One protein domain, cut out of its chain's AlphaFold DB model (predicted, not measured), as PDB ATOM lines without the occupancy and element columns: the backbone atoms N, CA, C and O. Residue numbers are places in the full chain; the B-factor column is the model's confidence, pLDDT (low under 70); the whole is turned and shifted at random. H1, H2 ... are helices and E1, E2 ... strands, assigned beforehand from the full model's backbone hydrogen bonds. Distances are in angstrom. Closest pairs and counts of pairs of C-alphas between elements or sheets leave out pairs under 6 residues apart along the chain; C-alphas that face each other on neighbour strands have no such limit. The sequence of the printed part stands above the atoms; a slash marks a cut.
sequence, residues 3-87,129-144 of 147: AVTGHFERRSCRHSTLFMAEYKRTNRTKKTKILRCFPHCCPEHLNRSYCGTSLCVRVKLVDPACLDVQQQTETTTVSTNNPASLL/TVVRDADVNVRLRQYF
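Overview. This is residues 3 to 87 and 129 to 144 of the 147 residues of an uncharacterized protein of Phytophthora parasitica P1976 (UniProt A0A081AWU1). With little regular structure, this is a twisted four-strand sheet, with the small hairpin E2 and E3 among loops at one end and short helix H1 near the other. The 101 printed residues run E1 E2 E3 E4 H1 E5 E6, mostly strand, 36 in named elements; the antiparallel sheet's order is E1 E4 E6 E5. It is loose, radius of gyration of the C-alphas 16.9 A, spanning 49 by 26 by 25 A.

Along the chain. E1, residues 3 to 9, 19.4 A, begins at C-alpha 3 (187.279, 141.837, 176.356). E2 is residues 25 to 27, E3 33 to 35, E4 55 to 62, 22.2 A, H1 69 to 74, E5 129 to 131. E6, 138 to 143, 16.3 A, ends at C-alpha 143 (172.509, 139.401, 159.005).

Arrangement. Within hydrogen-bond range are N 5 and O 60 of E1 and E4, 2.9 A, N 57 and O 141 of E4 and E6, 2.8 A, N 129 and O 142 of E5 and E6, 3.0 A, and N 26 and O 34 of E2 and E3, 3.0 A. H1 only grazes the sheet, with residues 71 to 74; 0 of 2 O i to N i+4 and 2 of 3 O i to N i+3 pairs are within range.

Size, cuts and confidence. Residues 88 to 128 are cut out, C-alphas 87 and 129 being 10.2 A apart. Links E1 to E2 and E3 to E4 are long. The pLDDT is under 70 at residues 69 to 74, 134 and 136 to 137.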
ATOM      1  N   ALA A   3     187.014 141.434 177.722       88.12
ATOM      2  CA  ALA A   3     187.279 141.837 176.356       88.12
ATOM      3  C   ALA A   3     186.164 141.323 175.428       88.12
ATOM      4  O   ALA A   3     185.681 140.198 175.593       88.12
ATOM      5  N   VAL A   4     185.738 142.143 174.464       87.81
ATOM      6  CA  VAL A   4     184.722 141.765 173.470       87.81
ATOM      7  C   VAL A   4     185.406 141.334 172.182       87.81
ATOM      8  O   VAL A   4     185.955 142.158 171.466       87.81
ATOM      9  N   THR A   5     185.325 140.053 171.840       88.50
ATOM     10  CA  THR A   5     185.828 139.562 170.548       88.50
ATOM     11  C   THR A   5     184.680 139.339 169.577       88.50
ATOM     12  O   THR A   5     183.577 138.951 169.978       88.50
ATOM     13  N   GLY A   6     184.937 139.591 168.295       87.94
ATOM     14  CA  GLY A   6     183.981 139.417 167.210       87.94
ATOM     15  C   GLY A   6     184.615 138.668 166.046       87.94
ATOM     16  O   GLY A   6     185.723 138.996 165.634       87.94
ATOM     17  N   HIS A   7     183.916 137.682 165.487       88.12
ATOM     18  CA  HIS A   7     184.361 137.026 164.261       88.12
ATOM     19  C   HIS A   7     183.210 136.742 163.306       88.12
ATOM     20  O   HIS A   7     182.100 136.395 163.713       88.12
ATOM     21  N   PHE A   8     183.485 136.869 162.013       91.12
ATOM     22  CA  PHE A   8     182.531 136.535 160.967       91.12
ATOM     23  C   PHE A   8     182.554 135.034 160.679       91.12
ATOM     24  O   PHE A   8     183.614 134.433 160.525       91.12
ATOM     25  N   GLU A   9     181.379 134.423 160.563       89.31
ATOM     26  CA  GLU A   9     181.238 133.017 160.198       89.31
ATOM     27  C   GLU A   9     180.017 132.778 159.304       89.31
ATOM     28  O   GLU A   9     179.066 133.564 159.241       89.31
ATOM     29  N   ARG A  10     180.022 131.635 158.615       86.38
ATOM     30  CA  ARG A  10     178.848 131.090 157.935       86.38
ATOM     31  C   ARG A  10     178.565 129.703 158.488       86.38
ATOM     32  O   ARG A  10     179.436 128.835 158.469       86.38
ATOM     33  N   ARG A  11     177.325 129.478 158.923       83.62
ATOM     34  CA  ARG A  11     176.892 128.170 159.425       83.62
ATOM     35  C   ARG A  11     177.039 127.095 158.352       83.62
ATOM     36  O   ARG A  11     176.675 127.312 157.196       83.62
ATOM     37  N   SER A  12     177.564 125.943 158.763       82.50
ATOM     38  CA  SER A  12     177.739 124.762 157.908       82.50
ATOM     39  C   SER A  12     178.571 125.020 156.642       82.50
ATOM     40  O   SER A  12     178.363 124.374 155.617       82.50
ATOM     41  N   CYS A  13     179.513 125.963 156.702       86.31
ATOM     42  CA  CYS A  13     180.465 126.246 155.635       86.31
ATOM     43  C   CYS A  13     181.837 125.637 155.952       86.31
ATOM     44  O   CYS A  13     182.277 125.681 157.097       86.31
ATOM     45  N   ARG A  14     182.521 125.099 154.935       84.00
ATOM     46  CA  ARG A  14     183.888 124.552 155.048       84.00
ATOM     47  C   ARG A  14     184.934 125.340 154.253       84.00
ATOM     48  O   ARG A  14     186.086 124.927 154.193       84.00
ATOM     49  N   HIS A  15     184.538 126.441 153.620       86.44
ATOM     50  CA  HIS A  15     185.469 127.301 152.894       86.44
ATOM     51  C   HIS A  15     186.412 127.999 153.874       86.44
ATOM     52  O   HIS A  15     185.968 128.516 154.897       86.44
ATOM     53  N   SER A  16     187.698 128.040 153.530       84.88
ATOM     54  CA  SER A  16     188.721 128.780 154.274       84.88
ATOM     55  C   SER A  16     188.526 130.294 154.170       84.88
ATOM     56  O   SER A  16     188.810 131.025 155.112       84.88
ATOM     57  N   THR A  17     188.011 130.764 153.033       88.69
ATOM     58  CA  THR A  17     187.771 132.181 152.767       88.69
ATOM     59  C   THR A  17     186.279 132.485 152.834       88.69
ATOM     60  O   THR A  17     185.489 131.969 152.041       88.69
ATOM     61  N   LEU A  18     185.886 133.340 153.780       90.38
ATOM     62  CA  LEU A  18     184.484 133.710 153.971       90.38
ATOM     63  C   LEU A  18     184.007 134.761 152.963       90.38
ATOM     64  O   LEU A  18     182.893 134.627 152.464       90.38
ATOM     65  N   PHE A  19     184.830 135.770 152.679       91.19
ATOM     66  CA  PHE A  19     184.498 136.899 151.809       91.19
ATOM     67  C   PHE A  19     185.257 136.811 150.490       91.19
ATOM     68  O   PHE A  19     186.453 136.540 150.472       91.19
ATOM     69  N   MET A  20     184.566 137.071 149.387       87.25
ATOM     70  CA  MET A  20     185.174 137.122 148.059       87.25
ATOM     71  C   MET A  20     185.523 138.564 147.686       87.25
ATOM     72  O   MET A  20     184.881 139.506 148.148       87.25
ATOM     73  N   ALA A  21     186.520 138.735 146.816       87.25
ATOM     74  CA  ALA A  21     186.896 140.055 146.305       87.25
ATOM     75  C   ALA A  21     185.780 140.693 145.457       87.25
ATOM     76  O   ALA A  21     185.651 141.912 145.407       87.25
ATOM     77  N   GLU A  22     184.949 139.870 144.811       86.62
ATOM     78  CA  GLU A  22     183.899 140.323 143.904       86.62
ATOM     79  C   GLU A  22     182.588 139.561 144.116       86.62
ATOM     80  O   GLU A  22     182.565 138.354 144.376       86.62
ATOM     81  N   TYR A  23     181.465 140.264 143.942       87.94
ATOM     82  CA  TYR A  23     180.124 139.716 144.131       87.94
ATOM     83  C   TYR A  23     179.221 139.999 142.932       87.94
ATOM     84  O   TYR A  23     179.059 141.140 142.500       87.94
ATOM     85  N   LYS A  24     178.525 138.968 142.435       86.94
ATOM     86  CA  LYS A  24     177.498 139.157 141.397       86.94
ATOM     87  C   LYS A  24     176.274 139.864 141.977       86.94
ATOM     88  O   LYS A  24     175.833 139.543 143.081       86.94
ATOM     89  N   ARG A  25     175.660 140.756 141.195       85.69
ATOM     90  CA  ARG A  25     174.436 141.496 141.557       85.69
ATOM     91  C   ARG A  25     173.249 141.087 140.687       85.69
ATOM     92  O   ARG A  25     173.433 140.568 139.589       85.69
ATOM     93  N   THR A  26     172.030 141.324 141.164       84.12
ATOM     94  CA  THR A  26     170.802 141.232 140.352       84.12
ATOM     95  C   THR A  26     169.875 142.411 140.614       84.12
ATOM     96  O   THR A  26     169.951 143.030 141.673       84.12
ATOM     97  N   ASN A  27     169.020 142.735 139.642       81.94
ATOM     98  CA  ASN A  27     167.946 143.708 139.828       81.94
ATOM     99  C   ASN A  27     166.849 143.115 140.713       81.94
ATOM    100  O   ASN A  27     166.425 141.981 140.491       81.94
ATOM    101  N   ARG A  28     166.354 143.913 141.654       75.56
ATOM    102  CA  ARG A  28     165.082 143.708 142.343       75.56
ATOM    103  C   ARG A  28     164.026 144.637 141.723       75.56
ATOM    104  O   ARG A  28     164.326 145.519 140.911       75.56
ATOM    105  N   THR A  29     162.768 144.439 142.104       70.88
ATOM    106  CA  THR A  29     161.688 145.413 141.896       70.88
ATOM    107  C   THR A  29     162.094 146.798 142.408       70.88
ATOM    108  O   THR A  29     162.879 146.901 143.344       70.88
ATOM    109  N   LYS A  30     161.542 147.869 141.823       74.62
ATOM    110  CA  LYS A  30     161.877 149.271 142.156       74.62
ATOM    111  C   LYS A  30     163.313 149.702 141.788       74.62
ATOM    112  O   LYS A  30     163.827 150.658 142.356       74.62
ATOM    113  N   LYS A  31     163.942 149.043 140.802       77.00
ATOM    114  CA  LYS A  31     165.281 149.379 140.262       77.00
ATOM    115  C   LYS A  31     166.426 149.294 141.289       77.00
ATOM    116  O   LYS A  31     167.501 149.836 141.043       77.00
ATOM    117  N   THR A  32     166.236 148.596 142.410       72.56
ATOM    118  CA  THR A  32     167.317 148.344 143.371       72.56
ATOM    119  C   THR A  32     168.151 147.135 142.942       72.56
ATOM    120  O   THR A  32     167.717 146.297 142.147       72.56
ATOM    121  N   LYS A  33     169.395 147.058 143.417       78.81
ATOM    122  CA  LYS A  33     170.345 145.991 143.073       78.81
ATOM    123  C   LYS A  33     170.790 145.285 144.343       78.81
ATOM    124  O   LYS A  33     171.361 145.938 145.208       78.81
ATOM    125  N   ILE A  34     170.644 143.965 144.394       81.12
ATOM    126  CA  ILE A  34     171.056 143.147 145.545       81.12
ATOM    127  C   ILE A  34     172.270 142.278 145.205       81.12
ATOM    128  O   ILE A  34     172.442 141.861 144.053       81.12
ATOM    129  N   LEU A  35     173.106 141.985 146.204       85.31
ATOM    130  CA  LEU A  35     174.226 141.049 146.073       85.31
ATOM    131  C   LEU A  35     173.702 139.610 146.081       85.31
ATOM    132  O   LEU A  35     173.049 139.196 147.031       85.31
ATOM    133  N   ARG A  36     174.015 138.823 145.048       86.50
ATOM    134  CA  ARG A  36     173.584 137.419 144.912       86.50
ATOM    135  C   ARG A  36     174.504 136.405 145.563       86.50
ATOM    136  O   ARG A  36     174.085 135.273 145.745       86.50
ATOM    137  N   CYS A  37     175.766 136.763 145.764       87.75
ATOM    138  CA  CYS A  37     176.837 135.816 146.080       87.75
ATOM    139  C   CYS A  37     177.535 136.155 147.397       87.75
ATOM    140  O   CYS A  37     178.619 135.649 147.634       87.75
ATOM    141  N   PHE A  38     176.952 137.029 148.216       87.88
ATOM    142  CA  PHE A  38     177.534 137.441 149.488       87.88
ATOM    143  C   PHE A  38     177.124 136.465 150.612       87.88
ATOM    144  O   PHE A  38     175.965 136.042 150.632       87.88
ATOM    145  N   PRO A  39     178.017 136.092 151.549       88.94
ATOM    146  CA  PRO A  39     179.452 136.407 151.575       88.94
ATOM    147  C   PRO A  39     180.280 135.529 150.614       88.94
ATOM    148  O   PRO A  39     181.385 135.895 150.243       88.94
ATOM    149  N   HIS A  40     179.732 134.396 150.171       88.69
ATOM    150  CA  HIS A  40     180.222 133.592 149.044       88.69
ATOM    151  C   HIS A  40     179.117 132.619 148.591       88.69
ATOM    152  O   HIS A  40     178.081 132.465 149.250       88.69
ATOM    153  N   CYS A  41     179.338 131.915 147.483       86.06
ATOM    154  CA  CYS A  41     178.473 130.814 147.052       86.06
ATOM    155  C   CYS A  41     178.941 129.510 147.702       86.06
ATOM    156  O   CYS A  41     180.100 129.149 147.549       86.06
ATOM    157  N   CYS A  42     178.066 128.814 148.423       84.19
ATOM    158  CA  CYS A  42     178.392 127.514 149.013       84.19
ATOM    159  C   CYS A  42     177.139 126.627 149.027       84.19
ATOM    160  O   CYS A  42     176.069 127.135 149.383       84.19
ATOM    161  N   PRO A  43     177.252 125.329 148.682       82.44
ATOM    162  CA  PRO A  43     178.487 124.627 148.294       82.44
ATOM    163  C   PRO A  43     179.044 125.040 146.920       82.44
ATOM    164  O   PRO A  43     180.248 124.972 146.724       82.44
ATOM    165  N   GLU A  44     178.207 125.556 146.017       82.00
ATOM    166  CA  GLU A  44     178.616 126.007 144.678       82.00
ATOM    167  C   GLU A  44     177.777 127.199 144.181       82.00
ATOM    168  O   GLU A  44     176.803 127.612 144.818       82.00
ATOM    169  N   HIS A  45     178.170 127.794 143.050       83.25
ATOM    170  CA  HIS A  45     177.471 128.932 142.449       83.25
ATOM    171  C   HIS A  45     176.292 128.507 141.564       83.25
ATOM    172  O   HIS A  45     176.446 127.723 140.632       83.25
ATOM    173  N   LEU A  46     175.135 129.143 141.763       83.88
ATOM    174  CA  LEU A  46     173.950 128.979 140.923       83.88
ATOM    175  C   LEU A  46     173.833 130.127 139.906       83.88
ATOM    176  O   LEU A  46     173.479 131.261 140.237       83.88
ATOM    177  N   ASN A  47     174.067 129.823 138.627       77.88
ATOM    178  CA  ASN A  47     174.170 130.824 137.555       77.88
ATOM    179  C   ASN A  47     172.988 131.811 137.488       77.88
ATOM    180  O   ASN A  47     173.202 133.022 137.368       77.88
ATOM    181  N   ARG A  48     171.749 131.317 137.619       72.69
ATOM    182  CA  ARG A  48     170.510 132.104 137.457       72.69
ATOM    183  C   ARG A  48     169.740 132.372 138.756       72.69
ATOM    184  O   ARG A  48     168.674 132.973 138.697       72.69
ATOM    185  N   SER A  49     170.286 131.984 139.908       77.50
ATOM    186  CA  SER A  49     169.575 132.057 141.191       77.50
ATOM    187  C   SER A  49     170.334 132.863 142.242       77.50
ATOM    188  O   SER A  49     171.464 133.321 142.037       77.50
ATOM    189  N   TYR A  50     169.671 133.074 143.374       77.06
ATOM    190  CA  TYR A  50     170.271 133.621 144.579       77.06
ATOM    191  C   TYR A  50     171.158 132.546 145.238       77.06
ATOM    192  O   TYR A  50     170.670 131.455 145.514       77.06
ATOM    193  N   CYS A  51     172.456 132.817 145.419       81.44
ATOM    194  CA  CYS A  51     173.439 131.836 145.925       81.44
ATOM    195  C   CYS A  51     173.921 132.144 147.346       81.44
ATOM    196  O   CYS A  51     174.466 131.277 148.029       81.44
ATOM    197  N   GLY A  52     173.836 133.417 147.722       70.69
ATOM    198  CA  GLY A  52     174.359 133.947 148.963       70.69
ATOM    199  C   GLY A  52     173.584 133.416 150.154       70.69
ATOM    200  O   GLY A  52     172.540 132.773 150.028       70.69
ATOM    201  N   THR A  53     174.103 133.699 151.334       77.81
ATOM    202  CA  THR A  53     173.434 133.339 152.579       77.81
ATOM    203  C   THR A  53     173.517 134.483 153.546       77.81
ATOM    204  O   THR A  53     174.195 135.481 153.316       77.81
ATOM    205  N   SER A  54     172.864 134.300 154.681       84.44
ATOM    206  CA  SER A  54     173.169 135.116 155.832       84.44
ATOM    207  C   SER A  54     174.654 135.070 156.189       84.44
ATOM    208  O   SER A  54     175.273 133.996 156.136       84.44
ATOM    209  N   LEU A  55     175.168 136.201 156.647       89.19
ATOM    210  CA  LEU A  55     176.415 136.291 157.394       89.19
ATOM    211  C   LEU A  55     176.099 136.159 158.879       89.19
ATOM    212  O   LEU A  55     175.102 136.715 159.340       89.19
ATOM    213  N   CYS A  56     176.928 135.440 159.626       90.50
ATOM    214  CA  CYS A  56     176.843 135.433 161.077       90.50
ATOM    215  C   CYS A  56     178.045 136.165 161.678       90.50
ATOM    216  O   CYS A  56     179.157 136.054 161.168       90.50
ATOM    217  N   VAL A  57     177.819 136.894 162.765       90.75
ATOM    218  CA  VAL A  57     178.864 137.463 163.617       90.75
ATOM    219  C   VAL A  57     178.760 136.789 164.966       90.75
ATOM    220  O   VAL A  57     177.707 136.843 165.612       90.75
ATOM    221  N   ARG A  58     179.837 136.129 165.378       89.50
ATOM    222  CA  ARG A  58     179.960 135.552 166.707       89.50
ATOM    223  C   ARG A  58     180.643 136.562 167.610       89.50
ATOM    224  O   ARG A  58     181.755 136.981 167.319       89.50
ATOM    225  N   VAL A  59     179.976 136.920 168.698       88.44
ATOM    226  CA  VAL A  59     180.496 137.823 169.722       88.44
ATOM    227  C   VAL A  59     180.712 137.041 171.008       88.44
ATOM    228  O   VAL A  59     179.816 136.305 171.440       88.44
ATOM    229  N   LYS A  60     181.891 137.191 171.612       88.44
ATOM    230  CA  LYS A  60     182.247 136.542 172.878       88.44
ATOM    231  C   LYS A  60     182.784 137.551 173.876       88.44
ATOM    232  O   LYS A  60     183.529 138.459 173.513       88.44
ATOM    233  N   LEU A  61     182.436 137.329 175.137       88.62
ATOM    234  CA  LEU A  61     183.104 137.951 176.270       88.62
ATOM    235  C   LEU A  61     184.216 137.013 176.723       88.62
ATOM    236  O   LEU A  61     183.947 135.858 177.051       88.62
ATOM    237  N   VAL A  62     185.453 137.493 176.704       88.38
ATOM    238  CA  VAL A  62     186.627 136.715 177.113       88.38
ATOM    239  C   VAL A  62     187.417 137.475 178.167       88.38
ATOM    240  O   VAL A  62     187.372 138.704 178.225       88.38
ATOM    241  N   ASP A  63     188.132 136.743 179.015       86.88
ATOM    242  CA  ASP A  63     189.086 137.359 179.931       86.88
ATOM    243  C   ASP A  63     190.211 138.008 179.100       86.88
ATOM    244  O   ASP A  63     190.804 137.320 178.261       86.88
ATOM    245  N   PRO A  64     190.518 139.307 179.290       84.19
ATOM    246  CA  PRO A  64     191.636 139.958 178.615       84.19
ATOM    247  C   PRO A  64     192.969 139.217 178.777       84.19
ATOM    248  O   PRO A  64     193.801 139.282 177.877       84.19
ATOM    249  N   ALA A  65     193.171 138.487 179.881       83.62
ATOM    250  CA  ALA A  65     194.369 137.680 180.115       83.62
ATOM    251  C   ALA A  65     194.493 136.473 179.165       83.62
ATOM    252  O   ALA A  65     195.576 135.908 179.031       83.62
ATOM    253  N   CYS A  66     193.402 136.072 178.505       81.19
ATOM    254  CA  CYS A  66     193.374 134.981 177.531       81.19
ATOM    255  C   CYS A  66     193.573 135.447 176.079       81.19
ATOM    256  O   CYS A  66     193.588 134.603 175.183       81.19
ATOM    257  N   LEU A  67     193.687 136.756 175.833       79.06
ATOM    258  CA  LEU A  67     193.939 137.298 174.499       79.06
ATOM    259  C   LEU A  67     195.424 137.236 174.141       79.06
ATOM    260  O   LEU A  67     196.295 137.412 174.994       79.06
ATOM    261  N   ASP A  68     195.708 137.032 172.856       77.50
ATOM    262  CA  ASP A  68     197.048 137.246 172.322       77.50
ATOM    263  C   ASP A  68     197.384 138.754 172.265       77.50
ATOM    264  O   ASP A  68     196.510 139.626 172.299       77.50
ATOM    265  N   VAL A  69     198.681 139.079 172.214       64.12
ATOM    266  CA  VAL A  69     199.186 140.467 172.306       64.12
ATOM    267  C   VAL A  69     198.638 141.361 171.179       64.12
ATOM    268  O   VAL A  69     198.447 142.562 171.374       64.12
ATOM    269  N   GLN A  70     198.342 140.785 170.008       60.12
ATOM    270  CA  GLN A  70     197.765 141.517 168.876       60.12
ATOM    271  C   GLN A  70     196.272 141.812 169.086       60.12
ATOM    272  O   GLN A  70     195.867 142.960 168.914       60.12
ATOM    273  N   GLN A  71     195.465 140.848 169.551       61.19
ATOM    274  CA  GLN A  71     194.049 141.086 169.864       61.19
ATOM    275  C   GLN A  71     193.874 142.041 171.047       61.19
ATOM    276  O   GLN A  71     192.907 142.798 171.083       61.19
ATOM    277  N   GLN A  72     194.814 142.070 171.994       58.00
ATOM    278  CA  GLN A  72     194.758 142.975 173.147       58.00
ATOM    279  C   GLN A  72     194.770 144.466 172.772       58.00
ATOM    280  O   GLN A  72     194.216 145.272 173.516       58.00
ATOM    281  N   THR A  73     195.366 144.838 171.634       55.50
ATOM    282  CA  THR A  73     195.541 146.253 171.245       55.50
ATOM    283  C   THR A  73     194.293 146.837 170.570       55.50
ATOM    284  O   THR A  73     194.048 148.037 170.651       55.50
ATOM    285  N   GLU A  74     193.471 145.991 169.944       66.00
ATOM    286  CA  GLU A  74     192.285 146.408 169.177       66.00
ATOM    287  C   GLU A  74     190.959 146.094 169.885       66.00
ATOM    288  O   GLU A  74     189.888 146.440 169.384       66.00
ATOM    289  N   THR A  75     191.001 145.445 171.052       72.81
ATOM    290  CA  THR A  75     189.788 144.961 171.715       72.81
ATOM    291  C   THR A  75     189.276 145.923 172.785       72.81
ATOM    292  O   THR A  75     189.932 146.179 173.794       72.81
ATOM    293  N   THR A  76     188.034 146.380 172.624       81.69
ATOM    294  CA  THR A  76     187.317 147.137 173.655       81.69
ATOM    295  C   THR A  76     186.962 146.238 174.844       81.69
ATOM    296  O   THR A  76     186.477 145.111 174.682       81.69
ATOM    297  N   THR A  77     187.161 146.748 176.062       85.56
ATOM    298  CA  THR A  77     186.740 146.064 177.291       85.56
ATOM    299  C   THR A  77     185.409 146.605 177.799       85.56
ATOM    300  O   THR A  77     185.103 147.789 177.680       85.56
ATOM    301  N   VAL A  78     184.595 145.723 178.373       84.88
ATOM    302  CA  VAL A  78     183.273 146.042 178.917       84.88
ATOM    303  C   VAL A  78     183.122 145.501 180.335       84.88
ATOM    304  O   VAL A  78     183.696 144.477 180.713       84.88
ATOM    305  N   SER A  79     182.312 146.179 181.145       86.00
ATOM    306  CA  SER A  79     182.028 145.756 182.525       86.00
ATOM    307  C   SER A  79     181.003 144.622 182.614       86.00
ATOM    308  O   SER A  79     180.897 143.980 183.654       86.00
ATOM    309  N   THR A  80     180.253 144.358 181.539       85.31
ATOM    310  CA  THR A  80     179.249 143.287 181.506       85.31
ATOM    311  C   THR A  80     179.897 141.905 181.404       85.31
ATOM    312  O   THR A  80     180.882 141.698 180.695       85.31
ATOM    313  N   ASN A  81     179.311 140.943 182.108       84.88
ATOM    314  CA  ASN A  81     179.564 139.508 181.976       84.88
ATOM    315  C   ASN A  81     178.456 138.791 181.192       84.88
ATOM    316  O   ASN A  81     178.565 137.595 180.939       84.88
ATOM    317  N   ASN A  82     177.396 139.505 180.808       85.12
ATOM    318  CA  ASN A  82     176.271 138.943 180.086       85.12
ATOM    319  C   ASN A  82     176.364 139.311 178.596       85.12
ATOM    320  O   ASN A  82     176.089 140.459 178.239       85.12
ATOM    321  N   PRO A  83     176.665 138.364 177.689       79.38
ATOM    322  CA  PRO A  83     176.729 138.663 176.259       79.38
ATOM    323  C   PRO A  83     175.366 139.115 175.697       79.38
ATOM    324  O   PRO A  83     175.311 139.820 174.685       79.38
ATOM    325  N   ALA A  84     174.252 138.787 176.365       81.31
ATOM    326  CA  ALA A  84     172.916 139.239 175.980       81.31
ATOM    327  C   ALA A  84     172.693 140.753 176.164       81.31
ATOM    328  O   ALA A  84     171.757 141.294 175.569       81.31
ATOM    329  N   SER A  85     173.559 141.461 176.898       84.75
ATOM    330  CA  SER A  85     173.494 142.925 177.000       84.75
ATOM    331  C   SER A  85     174.162 143.652 175.823       84.75
ATOM    332  O   SER A  85     174.063 144.870 175.742       84.75
ATOM    333  N   LEU A  86     174.843 142.940 174.913       85.56
ATOM    334  CA  LEU A  86     175.542 143.546 173.771       85.56
ATOM    335  C   LEU A  86     174.646 143.681 172.532       85.56
ATOM    336  O   LEU A  86     174.183 142.685 171.964       85.56
ATOM    337  N   LEU A  87     174.450 144.904 172.056       87.44
ATOM    338  CA  LEU A  87     173.813 145.156 170.766       87.44
ATOM    339  C   LEU A  87     174.855 145.062 169.651       87.44
ATOM    340  O   LEU A  87     176.005 145.444 169.836       87.44
ATOM    341  N   THR A 129     169.817 139.666 163.838       87.38
ATOM    342  CA  THR A 129     168.889 138.749 164.522       87.38
ATOM    343  C   THR A 129     169.663 137.793 165.433       87.38
ATOM    344  O   THR A 129     170.666 137.221 165.008       87.38
ATOM    345  N   VAL A 130     169.230 137.604 166.689       86.00
ATOM    346  CA  VAL A 130     169.847 136.599 167.578       86.00
ATOM    347  C   VAL A 130     169.561 135.205 167.042       86.00
ATOM    348  O   VAL A 130     168.404 134.841 166.840       86.00
ATOM    349  N   VAL A 131     170.606 134.396 166.894       84.62
ATOM    350  CA  VAL A 131     170.469 132.978 166.565       84.62
ATOM    351  C   VAL A 131     170.958 132.141 167.735       84.62
ATOM    352  O   VAL A 131     171.984 132.442 168.338       84.62
ATOM    353  N   ARG A 132     170.213 131.077 168.053       74.12
ATOM    354  CA  ARG A 132     170.573 130.140 169.121       74.12
ATOM    355  C   ARG A 132     171.904 129.472 168.801       74.12
ATOM    356  O   ARG A 132     172.045 128.873 167.731       74.12
ATOM    357  N   ASP A 133     172.839 129.561 169.731       74.94
ATOM    358  CA  ASP A 133     174.100 128.831 169.725       74.94
ATOM    359  C   ASP A 133     174.115 127.833 170.891       74.94
ATOM    360  O   ASP A 133     173.353 127.994 171.844       74.94
ATOM    361  N   ALA A 134     174.918 126.773 170.789       68.38
ATOM    362  CA  ALA A 134     175.008 125.768 171.850       68.38
ATOM    363  C   ALA A 134     175.809 126.281 173.059       68.38
ATOM    364  O   ALA A 134     175.623 125.789 174.170       68.38
ATOM    365  N   ASP A 135     176.682 127.269 172.844       71.06
ATOM    366  CA  ASP A 135     177.492 127.897 173.883       71.06
ATOM    367  C   ASP A 135     176.793 129.145 174.446       71.06
ATOM    368  O   ASP A 135     176.500 130.100 173.725       71.06
ATOM    369  N   VAL A 136     176.531 129.140 175.755       64.31
ATOM    370  CA  VAL A 136     175.792 130.198 176.466       64.31
ATOM    371  C   VAL A 136     176.614 131.486 176.607       64.31
ATOM    372  O   VAL A 136     176.045 132.569 176.741       64.31
ATOM    373  N   ASN A 137     177.947 131.396 176.530       65.19
ATOM    374  CA  ASN A 137     178.848 132.555 176.592       65.19
ATOM    375  C   ASN A 137     179.023 133.242 175.232       65.19
ATOM    376  O   ASN A 137     179.770 134.216 175.099       65.19
ATOM    377  N   VAL A 138     178.336 132.734 174.212       70.31
ATOM    378  CA  VAL A 138     178.435 133.209 172.846       70.31
ATOM    379  C   VAL A 138     177.124 133.836 172.417       70.31
ATOM    380  O   VAL A 138     176.052 133.242 172.529       70.31
ATOM    381  N   ARG A 139     177.218 135.014 171.799       79.06
ATOM    382  CA  ARG A 139     176.098 135.589 171.059       79.06
ATOM    383  C   ARG A 139     176.352 135.508 169.567       79.06
ATOM    384  O   ARG A 139     177.291 136.115 169.061       79.06
ATOM    385  N   LEU A 140     175.480 134.801 168.855       80.38
ATOM    386  CA  LEU A 140     175.502 134.762 167.399       80.38
ATOM    387  C   LEU A 140     174.443 135.699 166.819       80.38
ATOM    388  O   LEU A 140     173.272 135.659 167.209       80.38
ATOM    389  N   ARG A 141     174.861 136.535 165.870       83.62
ATOM    390  CA  ARG A 141     174.004 137.494 165.174       83.62
ATOM    391  C   ARG A 141     173.998 137.206 163.694       83.62
ATOM    392  O   ARG A 141     175.056 137.141 163.085       83.62
ATOM    393  N   GLN A 142     172.815 137.027 163.130       81.50
ATOM    394  CA  GLN A 142     172.633 136.731 161.721       81.50
ATOM    395  C   GLN A 142     172.138 137.972 160.987       81.50
ATOM    396  O   GLN A 142     171.172 138.611 161.407       81.50
ATOM    397  N   TYR A 143     172.805 138.279 159.881       79.44
ATOM    398  CA  TYR A 143     172.509 139.401 159.005       79.44
ATOM    399  C   TYR A 143     172.113 138.878 157.636       79.44
ATOM    400  O   TYR A 143     172.798 138.032 157.051       79.44
ATOM    401  N   PHE A 144     171.013 139.409 157.116       72.75
ATOM    402  CA  PHE A 144     170.592 139.209 155.741       72.75
ATOM    403  C   PHE A 144     170.803 140.513 154.996       72.75
ATOM    404  O   PHE A 144     170.114 141.497 155.238       72.75
TER     405      PHE A 144